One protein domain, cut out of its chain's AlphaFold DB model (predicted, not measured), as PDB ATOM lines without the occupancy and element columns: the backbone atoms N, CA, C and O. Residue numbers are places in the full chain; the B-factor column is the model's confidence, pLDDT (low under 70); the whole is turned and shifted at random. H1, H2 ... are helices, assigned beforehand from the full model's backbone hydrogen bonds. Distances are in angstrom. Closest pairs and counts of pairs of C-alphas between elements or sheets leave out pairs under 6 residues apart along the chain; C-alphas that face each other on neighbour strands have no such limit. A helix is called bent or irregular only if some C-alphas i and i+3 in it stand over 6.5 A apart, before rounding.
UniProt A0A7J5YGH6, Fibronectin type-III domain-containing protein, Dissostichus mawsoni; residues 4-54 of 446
ATOM      1  N   ASN A   4      10.447  53.652 -37.412       72.00
ATOM      2  CA  ASN A   4      10.456  54.372 -36.139       72.00
ATOM      3  C   ASN A   4      10.195  55.883 -36.316       72.00
ATOM      4  O   ASN A   4       9.499  56.503 -35.515       72.00
ATOM      5  N   GLU A   5      10.692  56.477 -37.402       73.81
ATOM      6  CA  GLU A   5      10.443  57.883 -37.735       73.81
ATOM      7  C   GLU A   5       8.982  58.096 -38.149       73.81
ATOM      8  O   GLU A   5       8.361  59.061 -37.711       73.81
ATOM      9  N   ARG A   6       8.392  57.155 -38.904       71.69
ATOM     10  CA  ARG A   6       6.967  57.198 -39.289       71.69
ATOM     11  C   ARG A   6       6.040  57.238 -38.075       71.69
ATOM     12  O   ARG A   6       5.162  58.092 -38.002       71.69
ATOM     13  N   LYS A   7       6.297  56.384 -37.079       73.88
ATOM     14  CA  LYS A   7       5.537  56.357 -35.816       73.88
ATOM     15  C   LYS A   7       5.676  57.638 -34.993       73.88
ATOM     16  O   LYS A   7       4.791  57.956 -34.203       73.88
ATOM     17  N   ASN A   8       6.784  58.362 -35.134       75.69
ATOM     18  CA  ASN A   8       6.972  59.641 -34.453       75.69
ATOM     19  C   ASN A   8       6.273  60.783 -35.190       75.69
ATOM     20  O   ASN A   8       5.691  61.648 -34.548       75.69
ATOM     21  N   VAL A   9       6.273  60.756 -36.521       78.94
ATOM     22  CA  VAL A   9       5.622  61.763 -37.366       78.94
ATOM     23  C   VAL A   9       4.102  61.804 -37.163       78.94
ATOM     24  O   VAL A   9       3.515  62.884 -37.164       78.94
ATOM     25  N   GLU A  10       3.468  60.658 -36.909       78.31
ATOM     26  CA  GLU A  10       2.025  60.562 -36.633       78.31
ATOM     27  C   GLU A  10       1.594  61.209 -35.301       78.31
ATOM     28  O   GLU A  10       0.408  61.459 -35.098       78.31
ATOM     29  N   LYS A  11       2.535  61.522 -34.396       81.50
ATOM     30  CA  LYS A  11       2.243  62.140 -33.087       81.50
ATOM     31  C   LYS A  11       2.108  63.663 -33.141       81.50
ATOM     32  O   LYS A  11       1.689  64.265 -32.154       81.50
ATOM     33  N   PHE A  12       2.479  64.295 -34.254       82.88
ATOM     34  CA  PHE A  12       2.499  65.751 -34.386       82.88
ATOM     35  C   PHE A  12       1.367  66.253 -35.279       82.88
ATOM     36  O   PHE A  12       1.050  65.659 -36.310       82.88
ATOM     37  N   SER A  13       0.796  67.398 -34.914       84.12
ATOM     38  CA  SER A  13      -0.116  68.152 -35.771       84.12
ATOM     39  C   SER A  13       0.613  69.332 -36.413       84.12
ATOM     40  O   SER A  13       1.519  69.925 -35.827       84.12
ATOM     41  N   CYS A  14       0.230  69.669 -37.643       86.31
ATOM     42  CA  CYS A  14       0.763  70.822 -38.358       86.31
ATOM     43  C   CYS A  14      -0.234  71.984 -38.304       86.31
ATOM     44  O   CYS A  14      -1.440  71.797 -38.469       86.31
ATOM     45  N   ARG A  15       0.276  73.201 -38.097       89.06
ATOM     46  CA  ARG A  15      -0.474  74.442 -38.302       89.06
ATOM     47  C   ARG A  15       0.305  75.318 -39.270       89.06
ATOM     48  O   ARG A  15       1.383  75.799 -38.938       89.06
ATOM     49  N   PHE A  16      -0.258  75.541 -40.451       89.12
ATOM     50  CA  PHE A  16       0.338  76.417 -41.453       89.12
ATOM     51  C   PHE A  16       0.031  77.886 -41.162       89.12
ATOM     52  O   PHE A  16      -1.126  78.271 -40.987       89.12
ATOM     53  N   ILE A  17       1.085  78.697 -41.123       85.44
ATOM     54  CA  ILE A  17       1.030  80.157 -41.054       85.44
ATOM     55  C   ILE A  17       1.989  80.650 -42.134       85.44
ATOM     56  O   ILE A  17       3.184  80.375 -42.061       85.44
ATOM     57  N   GLY A  18       1.472  81.333 -43.151       84.19
ATOM     58  CA  GLY A  18       2.288  81.816 -44.259       84.19
ATOM     59  C   GLY A  18       1.530  82.780 -45.160       84.19
ATOM     60  O   GLY A  18       0.307  82.872 -45.092       84.19
ATOM     61  N   ASP A  19       2.279  83.471 -46.015       83.75
ATOM     62  CA  ASP A  19       1.774  84.529 -46.902       83.75
ATOM     63  C   ASP A  19       1.130  83.996 -48.196       83.75
ATOM     64  O   ASP A  19       0.634  84.762 -49.020       83.75
ATOM     65  N   PHE A  20       1.131  82.675 -48.390       82.88
ATOM     66  CA  PHE A  20       0.561  82.024 -49.567       82.88
ATOM     67  C   PHE A  20      -0.876  81.580 -49.313       82.88
ATOM     68  O   PHE A  20      -1.186  80.962 -48.293       82.88
ATOM     69  N   PHE A  21      -1.747  81.815 -50.293       79.75
ATOM     70  CA  PHE A  21      -3.092  81.259 -50.271       79.75
ATOM     71  C   PHE A  21      -3.052  79.770 -50.637       79.75
ATOM     72  O   PHE A  21      -2.868  79.404 -51.798       79.75
ATOM     73  N   VAL A  22      -3.233  78.903 -49.641       82.00
ATOM     74  CA  VAL A  22      -3.324  77.449 -49.822       82.00
ATOM     75  C   VAL A  22      -4.785  77.027 -49.647       82.00
ATOM     76  O   VAL A  22      -5.384  77.312 -48.613       82.00
ATOM     77  N   GLN A  23      -5.369  76.341 -50.639       78.69
ATOM     78  CA  GLN A  23      -6.792  75.944 -50.614       78.69
ATOM     79  C   GLN A  23      -7.149  75.045 -49.422       78.69
ATOM     80  O   GLN A  23      -8.252  75.136 -48.886       78.69
ATOM     81  N   LYS A  24      -6.214  74.186 -49.001       83.75
ATOM     82  CA  LYS A  24      -6.326  73.367 -47.794       83.75
ATOM     83  C   LYS A  24      -5.037  73.510 -46.976       83.75
ATOM     84  O   LYS A  24      -3.996  73.039 -47.435       83.75
ATOM     85  N   PRO A  25      -5.070  74.150 -45.798       86.50
ATOM     86  CA  PRO A  25      -3.898  74.208 -44.940       86.50
ATOM     87  C   PRO A  25      -3.550  72.792 -44.444       86.50
ATOM     88  O   PRO A  25      -4.461  72.045 -44.074       86.50
ATOM     89  N   PRO A  26      -2.263  72.412 -44.436       90.12
ATOM     90  CA  PRO A  26      -1.834  71.090 -44.004       90.12
ATOM     91  C   PRO A  26      -2.057  70.914 -42.501       90.12
ATOM     92  O   PRO A  26      -1.694  71.791 -41.713       90.12
ATOM     93  N   THR A  27      -2.625  69.774 -42.103       88.75
ATOM     94  CA  THR A  27      -2.810  69.405 -40.686       88.75
ATOM     95  C   THR A  27      -1.947  68.220 -40.262       88.75
ATOM     96  O   THR A  27      -1.724  68.023 -39.067       88.75
ATOM     97  N   SER A  28      -1.400  67.477 -41.226       88.56
ATOM     98  CA  SER A  28      -0.455  66.379 -41.010       88.56
ATOM     99  C   SER A  28       0.916  66.687 -41.609       88.56
ATOM    100  O   SER A  28       1.059  67.553 -42.472       88.56
ATOM    101  N   PHE A  29       1.939  65.950 -41.181       87.31
ATOM    102  CA  PHE A  29       3.281  66.069 -41.752       87.31
ATOM    103  C   PHE A  29       3.316  65.752 -43.250       87.31
ATOM    104  O   PHE A  29       3.983  66.450 -44.007       87.31
ATOM    105  N   GLN A  30       2.580  64.728 -43.689       86.19
ATOM    106  CA  GLN A  30       2.557  64.331 -45.095       86.19
ATOM    107  C   GLN A  30       1.965  65.444 -45.969       86.19
ATOM    108  O   GLN A  30       2.578  65.846 -46.957       86.19
ATOM    109  N   GLU A  31       0.837  66.017 -45.543       88.62
ATOM    110  CA  GLU A  31       0.245  67.183 -46.206       88.62
ATOM    111  C   GLU A  31       1.186  68.397 -46.157       88.62
ATOM    112  O   GLU A  31       1.270  69.156 -47.119       88.62
ATOM    113  N   ALA A  32       1.927  68.589 -45.061       89.56
ATOM    114  CA  ALA A  32       2.885  69.685 -44.943       89.56
ATOM    115  C   ALA A  32       4.041  69.551 -45.945       89.56
ATOM    116  O   ALA A  32       4.451  70.554 -46.526       89.56
ATOM    117  N   VAL A  33       4.533  68.333 -46.194       88.94
ATOM    118  CA  VAL A  33       5.560  68.064 -47.215       88.94
ATOM    119  C   VAL A  33       5.023  68.352 -48.617       88.94
ATOM    120  O   VAL A  33       5.708  68.998 -49.409       88.94
ATOM    121  N   GLU A  34       3.798  67.925 -48.919       88.06
ATOM    122  CA  GLU A  34       3.148  68.187 -50.209       88.06
ATOM    123  C   GLU A  34       2.962  69.690 -50.450       88.06
ATOM    124  O   GLU A  34       3.336  70.212 -51.505       88.06
ATOM    125  N   VAL A  35       2.462  70.408 -49.440       88.75
ATOM    126  CA  VAL A  35       2.308  71.864 -49.499       88.75
ATOM    127  C   VAL A  35       3.672  72.527 -49.652       88.75
ATOM    128  O   VAL A  35       3.829  73.338 -50.562       88.75
ATOM    129  N   TYR A  36       4.683  72.133 -48.872       89.31
ATOM    130  CA  TYR A  36       6.044  72.673 -48.959       89.31
ATOM    131  C   TYR A  36       6.662  72.502 -50.355       89.31
ATOM    132  O   TYR A  36       7.235  73.447 -50.894       89.31
ATOM    133  N   GLN A  37       6.486  71.336 -50.983       89.81
ATOM    134  CA  GLN A  37       6.948  71.080 -52.353       89.81
ATOM    135  C   GLN A  37       6.211  71.925 -53.403       89.81
ATOM    136  O   GLN A  37       6.757  72.198 -54.475       89.81
ATOM    137  N   SER A  38       4.977  72.343 -53.111       85.56
ATOM    138  CA  SER A  38       4.183  73.206 -53.990       85.56
ATOM    139  C   SER A  38       4.491  74.704 -53.835       85.56
ATOM    140  O   SER A  38       4.287  75.448 -54.793       85.56
ATOM    141  N   LEU A  39       5.043  75.145 -52.693       84.75
ATOM    142  CA  LEU A  39       5.295  76.568 -52.398       84.75
ATOM    143  C   LEU A  39       6.145  77.293 -53.459       84.75
ATOM    144  O   LEU A  39       5.757  78.392 -53.851       84.75
ATOM    145  N   PRO A  40       7.254  76.728 -53.984       84.88
ATOM    146  CA  PRO A  40       8.057  77.421 -54.994       84.88
ATOM    147  C   PRO A  40       7.287  77.697 -56.289       84.88
ATOM    148  O   PRO A  40       7.501  78.725 -56.922       84.88
ATOM    149  N   LYS A  41       6.351  76.814 -56.662       82.44
ATOM    150  CA  LYS A  41       5.525  76.970 -57.868       82.44
ATOM    151  C   LYS A  41       4.487  78.081 -57.708       82.44
ATOM    152  O   LYS A  41       4.104  78.705 -58.687       82.44
ATOM    153  N   LEU A  42       4.059  78.363 -56.475       75.88
ATOM    154  CA  LEU A  42       3.133  79.460 -56.165       75.88
ATOM    155  C   LEU A  42       3.791  80.847 -56.268       75.88
ATOM    156  O   LEU A  42       3.088  81.855 -56.273       75.88
ATOM    157  N   LEU A  43       5.125  80.908 -56.364       74.38
ATOM    158  CA  LEU A  43       5.892  82.133 -56.614       74.38
ATOM    159  C   LEU A  43       6.111  82.414 -58.110       74.38
ATOM    160  O   LEU A  43       6.546  83.516 -58.455       74.38
ATOM    161  N   GLU A  44       5.823  81.457 -59.001       67.44
ATOM    162  CA  GLU A  44       6.001  81.622 -60.448       67.44
ATOM    163  C   GLU A  44       4.974  82.628 -60.991       67.44
ATOM    164  O   GLU A  44       3.814  82.309 -61.226       67.44
ATOM    165  N   GLY A  45       5.409  83.882 -61.145       64.94
ATOM    166  CA  GLY A  45       4.597  84.989 -61.661       64.94
ATOM    167  C   GLY A  45       4.634  86.251 -60.799       64.94
ATOM    168  O   GLY A  45       4.324  87.324 -61.299       64.94
ATOM    169  N   GLY A  46       5.050  86.168 -59.528       62.66
ATOM    170  CA  GLY A  46       5.245  87.331 -58.645       62.66
ATOM    171  C   GLY A  46       3.985  88.135 -58.274       62.66
ATOM    172  O   GLY A  46       4.058  88.972 -57.379       62.66
ATOM    173  N   GLU A  47       2.831  87.866 -58.894       60.69
ATOM    174  CA  GLU A  47       1.582  88.630 -58.728       60.69
ATOM    175  C   GLU A  47       0.978  88.553 -57.310       60.69
ATOM    176  O   GLU A  47       0.162  89.396 -56.954       60.69
ATOM    177  N   ASN A  48       1.431  87.611 -56.470       64.44
ATOM    178  CA  ASN A  48       0.963  87.416 -55.087       64.44
ATOM    179  C   ASN A  48       2.073  87.566 -54.026       64.44
ATOM    180  O   ASN A  48       1.903  87.131 -52.887       64.44
ATOM    181  N   ALA A  49       3.235  88.127 -54.380       75.31
ATOM    182  CA  ALA A  49       4.341  88.277 -53.437       75.31
ATOM    183  C   ALA A  49       4.074  89.407 -52.426       75.31
ATOM    184  O   ALA A  49       3.837  90.557 -52.800       75.31
ATOM    185  N   VAL A  50       4.157  89.088 -51.132       81.75
ATOM    186  CA  VAL A  50       3.991  90.057 -50.038       81.75
ATOM    187  C   VAL A  50       5.344  90.706 -49.696       81.75
ATOM    188  O   VAL A  50       6.371  90.019 -49.695       81.75
ATOM    189  N   PRO A  51       5.404  92.022 -49.402       82.31
ATOM    190  CA  PRO A  51       6.645  92.676 -48.994       82.31
ATOM    191  C   PRO A  51       7.216  92.092 -47.691       82.31
ATOM    192  O   PRO A  51       6.625  92.244 -46.627       82.31
ATOM    193  N   VAL A  52       8.408  91.489 -47.759       84.12
ATOM    194  CA  VAL A  52       9.117  90.944 -46.578       84.12
ATOM    195  C   VAL A  52       9.976  92.006 -45.881       84.12
ATOM    196  O   VAL A  52      10.149  91.990 -44.665       84.12
ATOM    197  N   LYS A  53      10.536  92.952 -46.646       88.31
ATOM    198  CA  LYS A  53      11.423  94.005 -46.137       88.31
ATOM    199  C   LYS A  53      11.038  95.351 -46.727       88.31
ATOM    200  O   LYS A  53      10.929  95.492 -47.941       88.31
ATOM    201  N   VAL A  54      10.873  96.340 -45.854       89.25
ATOM    202  CA  VAL A  54      10.521  97.710 -46.231       89.25
ATOM    203  C   VAL A  54      11.662  98.639 -45.835       89.25
ATOM    204  O   VAL A  54      12.154  98.591 -44.708       89.25
TER     205      VAL A  54
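What this domain is: This is residues 4 to 54 of the 446 residues of the protein "Fibronectin type-III domain-containing protein" of Dissostichus mawsoni (UniProt A0A7J5YGH6). A long loop and one long helix, H2, lie side by side: the loop, residues 10 to 28, runs out from the short helix H1 and folds back to the start of H2. H1 sits at one end of this elongated shape, and the tail of residues 44 to 54 extends at the other. The printed part has 51 residues with two named helices, H1 then H2, and no named strand; its class is all helix, though these hold only 21 residues. It is loose, with a radius of gyration of the C-alphas of 13.6 A and spans of 42 by 21 by 18 A.

How they stand to each other: H1, residues 4 to 9, and H2, residues 29 to 43, are close but not clearly touching; their closest C-alphas, of Val 9 and Phe 29, are 6.6 A apart. They run the same way at a steep tilt of 63 degrees. Every O i to N i+4 pair is within hydrogen-bond range in H1, and 8 of 11 in H2.

Where its parts are: H1 begins at C-alpha 4, (10.456, 54.372, -36.139). H2, 22.0 A long, ends at C-alpha 43, (5.892, 82.133, -56.614). H2 is only just irregular: C-alphas 37 and 40 are 7.0 A apart.

The domain as a whole: The C-alphas farthest apart, of Asn 4 and Val 54, are 44.5 A apart. The link from H1 to H2 is long, and the printed part has no cut. Residues 44 to 48 have pLDDT under 70.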